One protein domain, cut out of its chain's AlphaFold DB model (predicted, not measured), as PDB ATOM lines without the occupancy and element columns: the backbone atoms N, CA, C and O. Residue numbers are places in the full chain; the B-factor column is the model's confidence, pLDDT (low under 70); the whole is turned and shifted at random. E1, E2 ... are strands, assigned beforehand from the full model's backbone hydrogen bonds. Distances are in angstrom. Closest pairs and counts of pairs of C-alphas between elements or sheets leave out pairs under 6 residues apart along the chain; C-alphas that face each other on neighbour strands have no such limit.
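AT A GLANCE: This is residues 517 to 637 of the 783 residues of an uncharacterized protein of Bacteroidetes bacterium (UniProt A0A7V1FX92). With little regular structure, this is a small sandwich, two sheets face to face: antiparallel E1-E5-E3, strongly twisted, and antiparallel E2-E4, strands crossed at 41 degrees. The printed part has 121 residues, 40 in five named strands, E1 to E5 along the chain, and no named helix: all strand. It is compact, with radius of gyration of the C-alphas 14.1 A and spans 43 by 30 by 28 A.

IN THESE COORDINATES: After residues 517 to 536, E1, residues 537 to 548, begins at C-alpha (38.785, -46.245, -6.768), bends by 92 degrees at residue 540 and spans 26.6 A. E2, residues 554 to 562, spans 24.6 A; E3 is 576 to 581, E4 619 to 625. E5, 630 to 635, ends at C-alpha (42.508, -42.560, -8.845).

HOW THE PARTS SIT: Within hydrogen-bond range are N 539 and O 633 for E1 and E5, 2.8 A; N 579 and O 632 for E3 and E5, 2.9 A; N 561 and O 620 for E2 and E4, 2.9 A. Between the sheets, the closest C-alphas of E3 and E4, Ala 577 and Ala 620, are 5.3 A apart. E1 and E4 are apart.

THE WHOLE: The printed part has no cut. Links E2 to E3 and E3 to E4 are long. Residues 517 to 520, 522 to 524, 568 and 612 to 614 have pLDDT under 70.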
ATOM      1  N   VAL A 517      43.517 -57.806  -3.570       61.91
ATOM      2  CA  VAL A 517      42.571 -58.772  -4.127       61.91
ATOM      3  C   VAL A 517      41.564 -58.055  -5.030       61.91
ATOM      4  O   VAL A 517      41.492 -56.828  -5.026       61.91
ATOM      5  N   THR A 518      40.808 -58.827  -5.812       54.19
ATOM      6  CA  THR A 518      40.008 -58.455  -6.999       54.19
ATOM      7  C   THR A 518      38.964 -57.333  -6.863       54.19
ATOM      8  O   THR A 518      38.196 -57.151  -7.798       54.19
ATOM      9  N   ASP A 519      38.901 -56.574  -5.765       51.19
ATOM     10  CA  ASP A 519      37.847 -55.571  -5.572       51.19
ATOM     11  C   ASP A 519      38.189 -54.474  -4.541       51.19
ATOM     12  O   ASP A 519      37.411 -54.186  -3.629       51.19
ATOM     13  N   VAL A 520      39.379 -53.859  -4.609       61.16
ATOM     14  CA  VAL A 520      39.718 -52.780  -3.658       61.16
ATOM     15  C   VAL A 520      38.963 -51.495  -4.010       61.16
ATOM     16  O   VAL A 520      39.450 -50.608  -4.706       61.16
ATOM     17  N   CYS A 521      37.754 -51.407  -3.458       74.19
ATOM     18  CA  CYS A 521      36.947 -50.197  -3.325       74.19
ATOM     19  C   CYS A 521      36.477 -49.556  -4.641       74.19
ATOM     20  O   CYS A 521      36.361 -48.332  -4.712       74.19
ATOM     21  N   SER A 522      36.168 -50.358  -5.666       68.94
ATOM     22  CA  SER A 522      35.601 -49.864  -6.928       68.94
ATOM     23  C   SER A 522      34.245 -49.178  -6.696       68.94
ATOM     24  O   SER A 522      33.251 -49.831  -6.384       68.94
ATOM     25  N   GLY A 523      34.199 -47.846  -6.826       65.75
ATOM     26  CA  GLY A 523      32.972 -47.050  -6.701       65.75
ATOM     27  C   GLY A 523      32.471 -46.834  -5.267       65.75
ATOM     28  O   GLY A 523      31.348 -46.370  -5.083       65.75
ATOM     29  N   GLN A 524      33.278 -47.169  -4.253       69.56
ATOM     30  CA  GLN A 524      32.909 -47.070  -2.829       69.56
ATOM     31  C   GLN A 524      33.823 -46.148  -2.009       69.56
ATOM     32  O   GLN A 524      33.710 -46.093  -0.784       69.56
ATOM     33  N   LEU A 525      34.736 -45.419  -2.653       84.25
ATOM     34  CA  LEU A 525      35.528 -44.405  -1.967       84.25
ATOM     35  C   LEU A 525      34.678 -43.154  -1.726       84.25
ATOM     36  O   LEU A 525      34.288 -42.454  -2.654       84.25
ATOM     37  N   SER A 526      34.439 -42.831  -0.458       82.38
ATOM     38  CA  SER A 526      33.866 -41.548  -0.030       82.38
ATOM     39  C   SER A 526      34.940 -40.467   0.147       82.38
ATOM     40  O   SER A 526      34.795 -39.559   0.965       82.38
ATOM     41  N   LEU A 527      36.057 -40.588  -0.573       88.38
ATOM     42  CA  LEU A 527      37.207 -39.707  -0.445       88.38
ATOM     43  C   LEU A 527      37.124 -38.593  -1.485       88.38
ATOM     44  O   LEU A 527      37.165 -38.845  -2.684       88.38
ATOM     45  N   THR A 528      37.047 -37.356  -1.010       88.25
ATOM     46  CA  THR A 528      37.077 -36.160  -1.851       88.25
ATOM     47  C   THR A 528      38.269 -35.296  -1.486       88.25
ATOM     48  O   THR A 528      38.623 -35.131  -0.313       88.25
ATOM     49  N   GLU A 529      38.907 -34.753  -2.506       87.38
ATOM     50  CA  GLU A 529      40.056 -33.888  -2.353       87.38
ATOM     51  C   GLU A 529      39.677 -32.465  -1.961       87.38
ATOM     52  O   GLU A 529      38.504 -32.097  -1.925       87.38
ATOM     53  N   ALA A 530      40.673 -31.655  -1.592       79.94
ATOM     54  CA  ALA A 530      40.426 -30.292  -1.115       79.94
ATOM     55  C   ALA A 530      39.728 -29.400  -2.163       79.94
ATOM     56  O   ALA A 530      39.041 -28.453  -1.791       79.94
ATOM     57  N   ASP A 531      39.884 -29.711  -3.450       74.44
ATOM     58  CA  ASP A 531      39.228 -29.028  -4.568       74.44
ATOM     59  C   ASP A 531      37.839 -29.598  -4.917       74.44
ATOM     60  O   ASP A 531      37.217 -29.154  -5.878       74.44
ATOM     61  N   GLY A 532      37.337 -30.569  -4.147       83.00
ATOM     62  CA  GLY A 532      36.058 -31.227  -4.409       83.00
ATOM     63  C   GLY A 532      36.143 -32.413  -5.375       83.00
ATOM     64  O   GLY A 532      35.117 -33.039  -5.633       83.00
ATOM     65  N   THR A 533      37.329 -32.761  -5.885       86.62
ATOM     66  CA  THR A 533      37.486 -33.893  -6.807       86.62
ATOM     67  C   THR A 533      37.382 -35.232  -6.066       86.62
ATOM     68  O   THR A 533      38.166 -35.471  -5.141       86.62
ATOM     69  N   PRO A 534      36.456 -36.134  -6.438       89.81
ATOM     70  CA  PRO A 534      36.349 -37.441  -5.805       89.81
ATOM     71  C   PRO A 534      37.427 -38.412  -6.304       89.81
ATOM     72  O   PRO A 534      37.788 -38.431  -7.481       89.81
ATOM     73  N   HIS A 535      37.893 -39.283  -5.409       90.50
ATOM     74  CA  HIS A 535      38.578 -40.520  -5.784       90.50
ATOM     75  C   HIS A 535      37.541 -41.600  -6.044       90.50
ATOM     76  O   HIS A 535      36.699 -41.864  -5.193       90.50
ATOM     77  N   LEU A 536      37.605 -42.235  -7.209       87.81
ATOM     78  CA  LEU A 536      36.608 -43.224  -7.624       87.81
ATOM     79  C   LEU A 536      36.956 -44.637  -7.159       87.81
ATOM     80  O   LEU A 536      36.075 -45.439  -6.846       87.81
ATOM     81  N   GLN A 537      38.249 -44.946  -7.149       89.75
ATOM     82  CA  GLN A 537      38.785 -46.245  -6.768       89.75
ATOM     83  C   GLN A 537      40.240 -46.110  -6.324       89.75
ATOM     84  O   GLN A 537      40.906 -45.107  -6.605       89.75
ATOM     85  N   LEU A 538      40.744 -47.140  -5.654       91.56
ATOM     86  CA  LEU A 538      42.180 -47.297  -5.480       91.56
ATOM     87  C   LEU A 538      42.775 -47.961  -6.713       91.56
ATOM     88  O   LEU A 538      42.100 -48.683  -7.447       91.56
ATOM     89  N   HIS A 539      44.066 -47.753  -6.920       90.81
ATOM     90  CA  HIS A 539      44.789 -48.478  -7.938       90.81
ATOM     91  C   HIS A 539      44.843 -49.971  -7.575       90.81
ATOM     92  O   HIS A 539      45.291 -50.314  -6.476       90.81
ATOM     93  N   PRO A 540      44.480 -50.881  -8.495       88.19
ATOM     94  CA  PRO A 540      44.432 -52.325  -8.252       88.19
ATOM     95  C   PRO A 540      45.824 -52.977  -8.208       88.19
ATOM     96  O   PRO A 540      45.944 -54.187  -8.351       88.19
ATOM     97  N   GLU A 541      46.885 -52.198  -7.996       87.81
ATOM     98  CA  GLU A 541      48.246 -52.729  -7.841       87.81
ATOM     99  C   GLU A 541      48.586 -53.007  -6.388       87.81
ATOM    100  O   GLU A 541      49.375 -53.907  -6.127       87.81
ATOM    101  N   GLY A 542      47.985 -52.282  -5.432       91.62
ATOM    102  CA  GLY A 542      48.074 -52.603  -4.007       91.62
ATOM    103  C   GLY A 542      48.263 -51.410  -3.103       91.62
ATOM    104  O   GLY A 542      47.998 -50.266  -3.475       91.62
ATOM    105  N   TYR A 543      48.717 -51.709  -1.894       93.94
ATOM    106  CA  TYR A 543      49.006 -50.717  -0.874       93.94
ATOM    107  C   TYR A 543      50.297 -51.062  -0.130       93.94
ATOM    108  O   TYR A 543      50.723 -52.215  -0.057       93.94
ATOM    109  N   TRP A 544      50.937 -50.044   0.425       96.69
ATOM    110  CA  TRP A 544      52.066 -50.188   1.327       96.69
ATOM    111  C   TRP A 544      51.553 -50.268   2.757       96.69
ATOM    112  O   TRP A 544      50.889 -49.344   3.227       96.69
ATOM    113  N   LEU A 545      51.887 -51.346   3.454       96.06
ATOM    114  CA  LEU A 545      51.682 -51.464   4.890       96.06
ATOM    115  C   LEU A 545      52.911 -50.888   5.598       96.06
ATOM    116  O   LEU A 545      54.014 -51.407   5.423       96.06
ATOM    117  N   VAL A 546      52.728 -49.818   6.378       97.31
ATOM    118  CA  VAL A 546      53.811 -49.143   7.110       97.31
ATOM    119  C   VAL A 546      53.567 -49.225   8.608       97.31
ATOM    120  O   VAL A 546      52.631 -48.628   9.130       97.31
ATOM    121  N   GLN A 547      54.446 -49.949   9.295       97.00
ATOM    122  CA  GLN A 547      54.317 -50.285  10.708       97.00
ATOM    123  C   GLN A 547      55.443 -49.624  11.514       97.00
ATOM    124  O   GLN A 547      56.615 -50.000  11.364       97.00
ATOM    125  N   PRO A 548      55.134 -48.633  12.367       97.38
ATOM    126  CA  PRO A 548      56.102 -48.094  13.311       97.38
ATOM    127  C   PRO A 548      56.402 -49.095  14.435       97.38
ATOM    128  O   PRO A 548      55.603 -49.974  14.752       97.38
ATOM    129  N   ASN A 549      57.542 -48.934  15.106       97.25
ATOM    130  CA  ASN A 549      57.904 -49.772  16.256       97.25
ATOM    131  C   ASN A 549      57.063 -49.543  17.520       97.25
ATOM    132  O   ASN A 549      57.217 -50.276  18.496       97.25
ATOM    133  N   THR A 550      56.269 -48.478  17.545       96.31
ATOM    134  CA  THR A 550      55.444 -48.046  18.672       96.31
ATOM    135  C   THR A 550      54.243 -47.275  18.136       96.31
ATOM    136  O   THR A 550      54.342 -46.631  17.095       96.31
ATOM    137  N   SER A 551      53.121 -47.303  18.854       94.31
ATOM    138  CA  SER A 551      51.956 -46.454  18.575       94.31
ATOM    139  C   SER A 551      52.104 -45.036  19.139       94.31
ATOM    140  O   SER A 551      51.348 -44.146  18.766       94.31
ATOM    141  N   THR A 552      53.062 -44.819  20.046       96.50
ATOM    142  CA  THR A 552      53.288 -43.530  20.717       96.50
ATOM    143  C   THR A 552      54.512 -42.848  20.122       96.50
ATOM    144  O   THR A 552      55.644 -43.146  20.508       96.50
ATOM    145  N   TYR A 553      54.284 -41.943  19.173       97.50
ATOM    146  CA  TYR A 553      55.318 -41.157  18.507       97.50
ATOM    147  C   TYR A 553      54.749 -39.833  17.992       97.50
ATOM    148  O   TYR A 553      53.536 -39.657  17.888       97.50
ATOM    149  N   THR A 554      55.641 -38.918  17.631       97.19
ATOM    150  CA  THR A 554      55.322 -37.775  16.771       97.19
ATOM    151  C   THR A 554      56.193 -37.852  15.530       97.19
ATOM    152  O   THR A 554      57.345 -38.280  15.603       97.19
ATOM    153  N   ILE A 555      55.652 -37.475  14.378       97.62
ATOM    154  CA  ILE A 555      56.399 -37.422  13.125       97.62
ATOM    155  C   ILE A 555      55.861 -36.279  12.270       97.62
ATOM    156  O   ILE A 555      54.684 -35.949  12.352       97.62
ATOM    157  N   ALA A 556      56.723 -35.690  11.455       96.50
ATOM    158  CA  ALA A 556      56.363 -34.900  10.291       96.50
ATOM    159  C   ALA A 556      57.141 -35.471   9.104       96.50
ATOM    160  O   ALA A 556      58.363 -35.652   9.197       96.50
ATOM    161  N   TYR A 557      56.436 -35.821   8.028       97.38
ATOM    162  CA  TYR A 557      57.058 -36.370   6.827       97.38
ATOM    163  C   TYR A 557      56.262 -36.078   5.553       97.38
ATOM    164  O   TYR A 557      55.040 -35.909   5.580       97.38
ATOM    165  N   ASP A 558      56.969 -36.108   4.426       96.94
ATOM    166  CA  ASP A 558      56.366 -36.230   3.097       96.94
ATOM    167  C   ASP A 558      56.498 -37.675   2.597       96.94
ATOM    168  O   ASP A 558      57.427 -38.402   2.965       96.94
ATOM    169  N   VAL A 559      55.578 -38.113   1.738       97.12
ATOM    170  CA  VAL A 559      55.564 -39.475   1.188       97.12
ATOM    171  C   VAL A 559      55.628 -39.465  -0.330       97.12
ATOM    172  O   VAL A 559      54.823 -38.815  -0.992       97.12
ATOM    173  N   LYS A 560      56.547 -40.246  -0.898       97.19
ATOM    174  CA  LYS A 560      56.617 -40.516  -2.338       97.19
ATOM    175  C   LYS A 560      56.365 -41.997  -2.581       97.19
ATOM    176  O   LYS A 560      57.218 -42.833  -2.278       97.19
ATOM    177  N   ALA A 561      55.193 -42.313  -3.116       95.88
ATOM    178  CA  ALA A 561      54.812 -43.663  -3.510       95.88
ATOM    179  C   ALA A 561      55.085 -43.828  -5.006       95.88
ATOM    180  O   ALA A 561      54.414 -43.205  -5.829       95.88
ATOM    181  N   TYR A 562      56.113 -44.598  -5.359       93.19
ATOM    182  CA  TYR A 562      56.521 -44.745  -6.754       93.19
ATOM    183  C   TYR A 562      55.534 -45.630  -7.504       93.19
ATOM    184  O   TYR A 562      55.159 -46.704  -7.036       93.19
ATOM    185  N   THR A 563      55.138 -45.155  -8.678       88.62
ATOM    186  CA  THR A 563      54.074 -45.732  -9.507       88.62
ATOM    187  C   THR A 563      54.611 -46.478 -10.719       88.62
ATOM    188  O   THR A 563      53.853 -46.904 -11.586       88.62
ATOM    189  N   TRP A 564      55.929 -46.670 -10.769       80.31
ATOM    190  CA  TRP A 564      56.575 -47.382 -11.853       80.31
ATOM    191  C   TRP A 564      55.991 -48.787 -12.018       80.31
ATOM    192  O   TRP A 564      56.031 -49.623 -11.111       80.31
ATOM    193  N   GLY A 565      55.479 -49.039 -13.222       73.56
ATOM    194  CA  GLY A 565      55.085 -50.364 -13.671       73.56
ATOM    195  C   GLY A 565      53.661 -50.722 -13.268       73.56
ATOM    196  O   GLY A 565      53.298 -51.894 -13.281       73.56
ATOM    197  N   PHE A 566      52.876 -49.706 -12.911       82.88
ATOM    198  CA  PHE A 566      51.440 -49.788 -12.721       82.88
ATOM    199  C   PHE A 566      50.794 -49.875 -14.106       82.88
ATOM    200  O   PHE A 566      50.842 -48.920 -14.881       82.88
ATOM    201  N   ALA A 567      50.265 -51.050 -14.454       71.31
ATOM    202  CA  ALA A 567      49.878 -51.339 -15.836       71.31
ATOM    203  C   ALA A 567      48.413 -50.995 -16.154       71.31
ATOM    204  O   ALA A 567      48.112 -50.562 -17.267       71.31
ATOM    205  N   ALA A 568      47.493 -51.203 -15.207       69.19
ATOM    206  CA  ALA A 568      46.063 -51.015 -15.440       69.19
ATOM    207  C   ALA A 568      45.301 -50.609 -14.158       69.19
ATOM    208  O   ALA A 568      45.470 -51.275 -13.138       69.19
ATOM    209  N   PRO A 569      44.414 -49.593 -14.213       75.44
ATOM    210  CA  PRO A 569      44.301 -48.624 -15.305       75.44
ATOM    211  C   PRO A 569      45.581 -47.768 -15.377       75.44
ATOM    212  O   PRO A 569      46.170 -47.484 -14.338       75.44
ATOM    213  N   PRO A 570      46.037 -47.359 -16.573       79.31
ATOM    214  CA  PRO A 570      47.200 -46.490 -16.665       79.31
ATOM    215  C   PRO A 570      46.921 -45.209 -15.884       79.31
ATOM    216  O   PRO A 570      45.847 -44.607 -16.000       79.31
ATOM    217  N   LEU A 571      47.893 -44.798 -15.079       88.69
ATOM    218  CA  LEU A 571      47.838 -43.495 -14.441       88.69
ATOM    219  C   LEU A 571      47.842 -42.408 -15.522       88.69
ATOM    220  O   LEU A 571      48.297 -42.624 -16.647       88.69
ATOM    221  N   ALA A 572      47.336 -41.230 -15.177       90.62
ATOM    222  CA  ALA A 572      47.370 -40.057 -16.040       90.62
ATOM    223  C   ALA A 572      47.775 -38.828 -15.229       90.62
ATOM    224  O   ALA A 572      47.482 -38.740 -14.033       90.62
ATOM    225  N   ASP A 573      48.420 -37.868 -15.888       91.06
ATOM    226  CA  ASP A 573      48.880 -36.639 -15.249       91.06
ATOM    227  C   ASP A 573      47.763 -35.952 -14.468       91.06
ATOM    228  O   ASP A 573      46.668 -35.684 -14.969       91.06
ATOM    229  N   ASN A 574      48.084 -35.631 -13.222       90.56
ATOM    230  CA  ASN A 574      47.222 -35.015 -12.235       90.56
ATOM    231  C   ASN A 574      45.957 -35.828 -11.918       90.56
ATOM    232  O   ASN A 574      45.022 -35.238 -11.410       90.56
ATOM    233  N   ARG A 575      45.881 -37.137 -12.186       92.44
ATOM    234  CA  ARG A 575      44.681 -37.964 -11.902       92.44
ATOM    235  C   ARG A 575      44.885 -39.030 -10.832       92.44
ATOM    236  O   ARG A 575      44.177 -40.034 -10.784       92.44
ATOM    237  N   TYR A 576      45.897 -38.843  -9.994       93.00
ATOM    238  CA  TYR A 576      46.217 -39.776  -8.927       93.00
ATOM    239  C   TYR A 576      46.870 -39.065  -7.745       93.00
ATOM    240  O   TYR A 576      47.548 -38.047  -7.906       93.00
ATOM    241  N   ALA A 577      46.678 -39.610  -6.547       93.31
ATOM    242  CA  ALA A 577      47.329 -39.128  -5.334       93.31
ATOM    243  C   ALA A 577      47.548 -40.257  -4.325       93.31
ATOM    244  O   ALA A 577      46.848 -41.268  -4.345       93.31
ATOM    245  N   VAL A 578      48.501 -40.066  -3.408       94.81
ATOM    246  CA  VAL A 578      48.656 -40.975  -2.265       94.81
ATOM    247  C   VAL A 578      47.507 -40.745  -1.294       94.81
ATOM    248  O   VAL A 578      47.244 -39.613  -0.887       94.81
ATOM    249  N   VAL A 579      46.847 -41.819  -0.896       94.50
ATOM    250  CA  VAL A 579      45.788 -41.833   0.115       94.50
ATOM    251  C   VAL A 579      46.200 -42.775   1.235       94.50
ATOM    252  O   VAL A 579      47.057 -43.639   1.033       94.50
ATOM    253  N   LYS A 580      45.630 -42.604   2.424       94.38
ATOM    254  CA  LYS A 580      45.999 -43.409   3.588       94.38
ATOM    255  C   LYS A 580      44.799 -43.881   4.384       94.38
ATOM    256  O   LYS A 580      43.758 -43.238   4.342       94.38
ATOM    257  N   ARG A 581      44.952 -44.967   5.132       93.56
ATOM    258  CA  ARG A 581      43.961 -45.447   6.107       93.56
ATOM    259  C   ARG A 581      44.656 -46.006   7.349       93.56
ATOM    260  O   ARG A 581      45.825 -46.384   7.233       93.56
ATOM    261  N   PRO A 582      43.974 -46.099   8.505       91.88
ATOM    262  CA  PRO A 582      44.519 -46.744   9.697       91.88
ATOM    263  C   PRO A 582      44.992 -48.177   9.425       91.88
ATOM    264  O   PRO A 582      44.396 -48.895   8.622       91.88
ATOM    265  N   GLU A 583      46.054 -48.591  10.116       87.38
ATOM    266  CA  GLU A 583      46.602 -49.947  10.016       87.38
ATOM    267  C   GLU A 583      45.543 -51.012  10.342       87.38
ATOM    268  O   GLU A 583      44.825 -50.907  11.337       87.38
ATOM    269  N   GLY A 584      45.452 -52.044   9.500       84.19
ATOM    270  CA  GLY A 584      44.553 -53.181   9.692       84.19
ATOM    271  C   GLY A 584      43.090 -52.907   9.337       84.19
ATOM    272  O   GLY A 584      42.270 -53.825   9.417       84.19
ATOM    273  N   SER A 585      42.741 -51.683   8.926       89.06
ATOM    274  CA  SER A 585      41.403 -51.414   8.407       89.06
ATOM    275  C   SER A 585      41.174 -52.156   7.088       89.06
ATOM    276  O   SER A 585      42.027 -52.191   6.206       89.06
ATOM    277  N   VAL A 586      39.978 -52.719   6.932       87.19
ATOM    278  CA  VAL A 586      39.506 -53.326   5.678       87.19
ATOM    279  C   VAL A 586      38.390 -52.511   5.019       87.19
ATOM    280  O   VAL A 586      37.945 -52.862   3.929       87.19
ATOM    281  N   ALA A 587      37.932 -51.428   5.654       88.25
ATOM    282  CA  ALA A 587      36.810 -50.633   5.174       88.25
ATOM    283  C   ALA A 587      37.258 -49.606   4.124       88.25
ATOM    284  O   ALA A 587      38.234 -48.879   4.308       88.25
ATOM    285  N   CYS A 588      36.509 -49.507   3.024       88.56
ATOM    286  CA  CYS A 588      36.778 -48.530   1.966       88.56
ATOM    287  C   CYS A 588      36.560 -47.078   2.411       88.56
ATOM    288  O   CYS A 588      37.212 -46.173   1.898       88.56
ATOM    289  N   SER A 589      35.684 -46.857   3.393       90.06
ATOM    290  CA  SER A 589      35.408 -45.542   3.979       90.06
ATOM    291  C   SER A 589      36.576 -44.956   4.771       90.06
ATOM    292  O   SER A 589      36.601 -43.753   5.009       90.06
ATOM    293  N   ASP A 590      37.531 -45.788   5.191       91.69
ATOM    294  CA  ASP A 590      38.618 -45.360   6.078       91.69
ATOM    295  C   ASP A 590      39.781 -44.717   5.311       91.69
ATOM    296  O   ASP A 590      40.695 -44.150   5.916       91.69
ATOM    297  N   TRP A 591      39.750 -44.787   3.976       92.94
ATOM    298  CA  TRP A 591      40.695 -44.082   3.122       92.94
ATOM    299  C   TRP A 591      40.450 -42.576   3.176       92.94
ATOM    300  O   TRP A 591      39.375 -42.071   2.863       92.94
ATOM    301  N   THR A 592      41.493 -41.845   3.542       92.00
ATOM    302  CA  THR A 592      41.489 -40.402   3.726       92.00
ATOM    303  C   THR A 592      42.722 -39.760   3.098       92.00
ATOM    304  O   THR A 592      43.752 -40.398   2.856       92.00
ATOM    305  N   ARG A 593      42.622 -38.456   2.841       87.81
ATOM    306  CA  ARG A 593      43.762 -37.593   2.512       87.81
ATOM    307  C   ARG A 593      44.494 -37.057   3.745       87.81
ATOM    308  O   ARG A 593      45.638 -36.611   3.633       87.81
ATOM    309  N   GLU A 594      43.828 -37.097   4.903       84.19
ATOM    310  CA  GLU A 594      44.223 -36.389   6.127       84.19
ATOM    311  C   GLU A 594      44.546 -34.900   5.837       84.19
ATOM    312  O   GLU A 594      44.050 -34.317   4.868       84.19
ATOM    313  N   SER A 595      45.374 -34.257   6.659       78.50
ATOM    314  CA  SER A 595      45.831 -32.872   6.479       78.50
ATOM    315  C   SER A 595      46.864 -32.702   5.354       78.50
ATOM    316  O   SER A 595      47.393 -31.609   5.171       78.50
ATOM    317  N   GLY A 596      47.184 -33.764   4.604       82.75
ATOM    318  CA  GLY A 596      48.252 -33.732   3.610       82.75
ATOM    319  C   GLY A 596      47.906 -32.903   2.378       82.75
ATOM    320  O   GLY A 596      46.829 -33.048   1.795       82.75
ATOM    321  N   THR A 597      48.854 -32.080   1.933       85.62
ATOM    322  CA  THR A 597      48.722 -31.270   0.711       85.62
ATOM    323  C   THR A 597      49.431 -31.925  -0.471       85.62
ATOM    324  O   THR A 597      50.223 -32.857  -0.315       85.62
ATOM    325  N   TRP A 598      49.131 -31.463  -1.682       83.69
ATOM    326  CA  TRP A 598      49.811 -31.917  -2.890       83.69
ATOM    327  C   TRP A 598      50.879 -30.936  -3.352       83.69
ATOM    328  O   TRP A 598      50.764 -29.734  -3.104       83.69
ATOM    329  N   PRO A 599      51.846 -31.410  -4.151       85.12
ATOM    330  CA  PRO A 599      52.615 -30.524  -5.006       85.12
ATOM    331  C   PRO A 599      51.715 -29.718  -5.969       85.12
ATOM    332  O   PRO A 599      50.588 -30.132  -6.280       85.12
ATOM    333  N   PRO A 600      52.205 -28.589  -6.507       81.12
ATOM    334  CA  PRO A 600      51.513 -27.858  -7.569       81.12
ATOM    335  C   PRO A 600      51.225 -28.748  -8.790       81.12
ATOM    336  O   PRO A 600      51.989 -29.667  -9.090       81.12
ATOM    337  N   ALA A 601      50.125 -28.497  -9.505       81.31
ATOM    338  CA  ALA A 601      49.788 -29.277 -10.699       81.31
ATOM    339  C   ALA A 601      50.890 -29.175 -11.762       81.31
ATOM    340  O   ALA A 601      51.550 -28.145 -11.888       81.31
ATOM    341  N   GLY A 602      51.098 -30.259 -12.510       80.31
ATOM    342  CA  GLY A 602      52.160 -30.329 -13.519       80.31
ATOM    343  C   GLY A 602      53.576 -30.531 -12.958       80.31
ATOM    344  O   GLY A 602      54.528 -30.578 -13.730       80.31
ATOM    345  N   THR A 603      53.739 -30.658 -11.636       85.94
ATOM    346  CA  THR A 603      55.043 -30.925 -11.005       85.94
ATOM    347  C   THR A 603      55.239 -32.405 -10.665       85.94
ATOM    348  O   THR A 603      54.296 -33.203 -10.668       85.94
ATOM    349  N   LEU A 604      56.486 -32.787 -10.365       87.69
ATOM    350  CA  LEU A 604      56.822 -34.153  -9.958       87.69
ATOM    351  C   LEU A 604      56.035 -34.576  -8.719       87.69
ATOM    352  O   LEU A 604      55.899 -33.816  -7.759       87.69
ATOM    353  N   GLY A 605      55.549 -35.814  -8.724       89.25
ATOM    354  CA  GLY A 605      54.582 -36.275  -7.731       89.25
ATOM    355  C   GLY A 605      53.131 -36.205  -8.200       89.25
ATOM    356  O   GLY A 605      52.255 -36.697  -7.490       89.25
ATOM    357  N   ARG A 606      52.884 -35.581  -9.360       89.25
ATOM    358  CA  ARG A 606      51.569 -35.486 -10.012       89.25
ATOM    359  C   ARG A 606      51.598 -35.780 -11.507       89.25
ATOM    360  O   ARG A 606      50.536 -35.945 -12.089       89.25
ATOM    361  N   VAL A 607      52.771 -35.806 -12.128       89.44
ATOM    362  CA  VAL A 607      52.933 -36.124 -13.550       89.44
ATOM    363  C   VAL A 607      53.697 -37.423 -13.721       89.44
ATOM    364  O   VAL A 607      54.589 -37.752 -12.930       89.44
ATOM    365  N   ILE A 608      53.364 -38.134 -14.787       88.12
ATOM    366  CA  ILE A 608      54.097 -39.293 -15.257       88.12
ATOM    367  C   ILE A 608      55.353 -38.767 -15.929       88.12
ATOM    368  O   ILE A 608      55.302 -38.041 -16.920       88.12
ATOM    369  N   GLN A 609      56.498 -39.115 -15.363       84.62
ATOM    370  CA  GLN A 609      57.783 -38.703 -15.891       84.62
ATOM    371  C   GLN A 609      58.559 -39.933 -16.316       84.62
ATOM    372  O   GLN A 609      58.723 -40.860 -15.529       84.62
ATOM    373  N   THR A 610      59.114 -39.887 -17.523       81.31
ATOM    374  CA  THR A 610      60.188 -40.788 -17.925       81.31
ATOM    375  C   THR A 610      61.525 -40.064 -17.892       81.31
ATOM    376  O   THR A 610      61.609 -38.891 -18.262       81.31
ATOM    377  N   ASP A 611      62.589 -40.743 -17.486       76.75
ATOM    378  CA  ASP A 611      63.934 -40.194 -17.608       76.75
ATOM    379  C   ASP A 611      64.461 -40.238 -19.057       76.75
ATOM    380  O   ASP A 611      63.794 -40.716 -19.975       76.75
ATOM    381  N   GLY A 612      65.682 -39.740 -19.279       69.88
ATOM    382  CA  GLY A 612      66.306 -39.704 -20.610       69.88
ATOM    383  C   GLY A 612      66.553 -41.079 -21.249       69.88
ATOM    384  O   GLY A 612      66.883 -41.143 -22.430       69.88
ATOM    385  N   ALA A 613      66.391 -42.168 -20.492       67.38
ATOM    386  CA  ALA A 613      66.444 -43.542 -20.983       67.38
ATOM    387  C   ALA A 613      65.040 -44.147 -21.196       67.38
ATOM    388  O   ALA A 613      64.929 -45.350 -21.431       67.38
ATOM    389  N   GLY A 614      63.976 -43.337 -21.110       69.62
ATOM    390  CA  GLY A 614      62.588 -43.769 -21.271       69.62
ATOM    391  C   GLY A 614      62.027 -44.520 -20.063       69.62
ATOM    392  O   GLY A 614      61.019 -45.208 -20.195       69.62
ATOM    393  N   ARG A 615      62.674 -44.432 -18.893       72.12
ATOM    394  CA  ARG A 615      62.265 -45.172 -17.693       72.12
ATOM    395  C   ARG A 615      61.282 -44.372 -16.879       72.12
ATOM    396  O   ARG A 615      61.577 -43.230 -16.548       72.12
ATOM    397  N   ASP A 616      60.169 -44.988 -16.516       76.12
ATOM    398  CA  ASP A 616      59.173 -44.359 -15.664       76.12
ATOM    399  C   ASP A 616      59.743 -44.102 -14.257       76.12
ATOM    400  O   ASP A 616      60.040 -45.016 -13.493       76.12
ATOM    401  N   THR A 617      59.926 -42.829 -13.921       81.88
ATOM    402  CA  THR A 617      60.341 -42.357 -12.595       81.88
ATOM    403  C   THR A 617      59.184 -41.704 -11.848       81.88
ATOM    404  O   THR A 617      59.414 -40.963 -10.888       81.88
ATOM    405  N   SER A 618      57.947 -41.936 -12.294       88.50
ATOM    406  CA  SER A 618      56.751 -41.367 -11.694       88.50
ATOM    407  C   SER A 618      56.541 -41.844 -10.259       88.50
ATOM    408  O   SER A 618      56.883 -42.958  -9.843       88.50
ATOM    409  N   TYR A 619      55.979 -40.940  -9.475       93.69
ATOM    410  CA  TYR A 619      55.506 -41.210  -8.133       93.69
ATOM    411  C   TYR A 619      54.309 -40.315  -7.845       93.69
ATOM    412  O   TYR A 619      54.132 -39.266  -8.469       93.69
ATOM    413  N   ALA A 620      53.505 -40.726  -6.877       94.62
ATOM    414  CA  ALA A 620      52.519 -39.888  -6.223       94.62
ATOM    415  C   ALA A 620      53.152 -39.268  -4.975       94.62
ATOM    416  O   ALA A 620      53.861 -39.955  -4.234       94.62
ATOM    417  N   HIS A 621      52.920 -37.978  -4.743       94.44
ATOM    418  CA  HIS A 621      53.531 -37.245  -3.633       94.44
ATOM    419  C   HIS A 621      52.478 -36.557  -2.775       94.44
ATOM    420  O   HIS A 621      51.583 -35.889  -3.296       94.44
ATOM    421  N   ARG A 622      52.616 -36.686  -1.458       94.31
ATOM    422  CA  ARG A 622      51.805 -35.955  -0.487       94.31
ATOM    423  C   ARG A 622      52.690 -35.397   0.625       94.31
ATOM    424  O   ARG A 622      53.621 -36.072   1.063       94.31
ATOM    425  N   LEU A 623      52.419 -34.152   1.005       91.88
ATOM    426  CA  LEU A 623      53.248 -33.340   1.892       91.88
ATOM    427  C   LEU A 623      52.606 -33.192   3.272       91.88
ATOM    428  O   LEU A 623      51.386 -33.031   3.361       91.88
ATOM    429  N   GLY A 624      53.426 -33.143   4.322       90.31
ATOM    430  CA  GLY A 624      53.017 -32.694   5.657       90.31
ATOM    431  C   GLY A 624      52.117 -33.663   6.428       90.31
ATOM    432  O   GLY A 624      51.196 -33.230   7.120       90.31
ATOM    433  N   TRP A 625      52.356 -34.969   6.317       93.62
ATOM    434  CA  TRP A 625      51.672 -35.966   7.143       93.62
ATOM    435  C   TRP A 625      52.333 -36.126   8.509       93.62
ATOM    436  O   TRP A 625      53.543 -35.952   8.659       93.62
ATOM    437  N   ASN A 626      51.523 -36.475   9.513       95.19
ATOM    438  CA  ASN A 626      51.953 -36.537  10.912       95.19
ATOM    439  C   ASN A 626      51.685 -37.878  11.616       95.19
ATOM    440  O   ASN A 626      51.973 -38.032  12.802       95.19
ATOM    441  N   SER A 627      51.171 -38.866  10.884       95.00
ATOM    442  CA  SER A 627      50.965 -40.227  11.374       95.00
ATOM    443  C   SER A 627      51.285 -41.247  10.275       95.00
ATOM    444  O   SER A 627      51.024 -41.004   9.093       95.00
ATOM    445  N   LEU A 628      51.899 -42.372  10.642       95.44
ATOM    446  CA  LEU A 628      52.191 -43.502   9.749       95.44
ATOM    447  C   LEU A 628      51.007 -44.470   9.730       95.44
ATOM    448  O   LEU A 628      50.325 -44.629  10.742       95.44
ATOM    449  N   SER A 629      50.754 -45.092   8.579       94.38
ATOM    450  CA  SER A 629      49.614 -45.988   8.381       94.38
ATOM    451  C   SER A 629      49.755 -46.784   7.075       94.38
ATOM    452  O   SER A 629      50.836 -46.851   6.499       94.38
ATOM    453  N   GLU A 630      48.668 -47.350   6.552       94.94
ATOM    454  CA  GLU A 630      48.666 -47.927   5.205       94.94
ATOM    455  C   GLU A 630      48.527 -46.840   4.135       94.94
ATOM    456  O   GLU A 630      47.786 -45.875   4.339       94.94
ATOM    457  N   PHE A 631      49.214 -47.005   3.000       95.25
ATOM    458  CA  PHE A 631      49.207 -46.065   1.873       95.25
ATOM    459  C   PHE A 631      48.787 -46.746   0.579       95.25
ATOM    460  O   PHE A 631      49.298 -47.812   0.261       95.25
ATOM    461  N   ALA A 632      47.940 -46.109  -0.218       94.31
ATOM    462  CA  ALA A 632      47.574 -46.571  -1.554       94.31
ATOM    463  C   ALA A 632      47.593 -45.407  -2.548       94.31
ATOM    464  O   ALA A 632      47.749 -44.245  -2.168       94.31
ATOM    465  N   ILE A 633      47.428 -45.724  -3.830       94.12
ATOM    466  CA  ILE A 633      47.211 -44.724  -4.875       94.12
ATOM    467  C   ILE A 633      45.709 -44.627  -5.125       94.12
ATOM    468  O   ILE A 633      45.102 -45.602  -5.553       94.12
ATOM    469  N   GLY A 634      45.111 -43.475  -4.847       93.00
ATOM    470  CA  GLY A 634      43.743 -43.165  -5.253       93.00
ATOM    471  C   GLY A 634      43.719 -42.603  -6.674       93.00
ATOM    472  O   GLY A 634      44.640 -41.878  -7.061       93.00
ATOM    473  N   ILE A 635      42.694 -42.965  -7.447       91.69
ATOM    474  CA  ILE A 635      42.508 -42.560  -8.845       91.69
ATOM    475  C   ILE A 635      41.276 -41.666  -8.970       91.69
ATOM    476  O   ILE A 635      40.216 -41.976  -8.418       91.69
ATOM    477  N   THR A 636      41.400 -40.605  -9.765       90.31
ATOM    478  CA  THR A 636      40.310 -39.677 -10.094       90.31
ATOM    479  C   THR A 636      39.983 -39.723 -11.592       90.31
ATOM    480  O   THR A 636      40.838 -40.025 -12.426       90.31
ATOM    481  N   ASP A 637      38.732 -39.452 -11.967       86.06
ATOM    482  CA  ASP A 637      38.308 -39.353 -13.374       86.06
ATOM    483  C   ASP A 637      38.674 -38.008 -14.002       86.06
ATOM    484  O   ASP A 637      39.059 -37.953 -15.174       86.06
TER     485      ASP A 637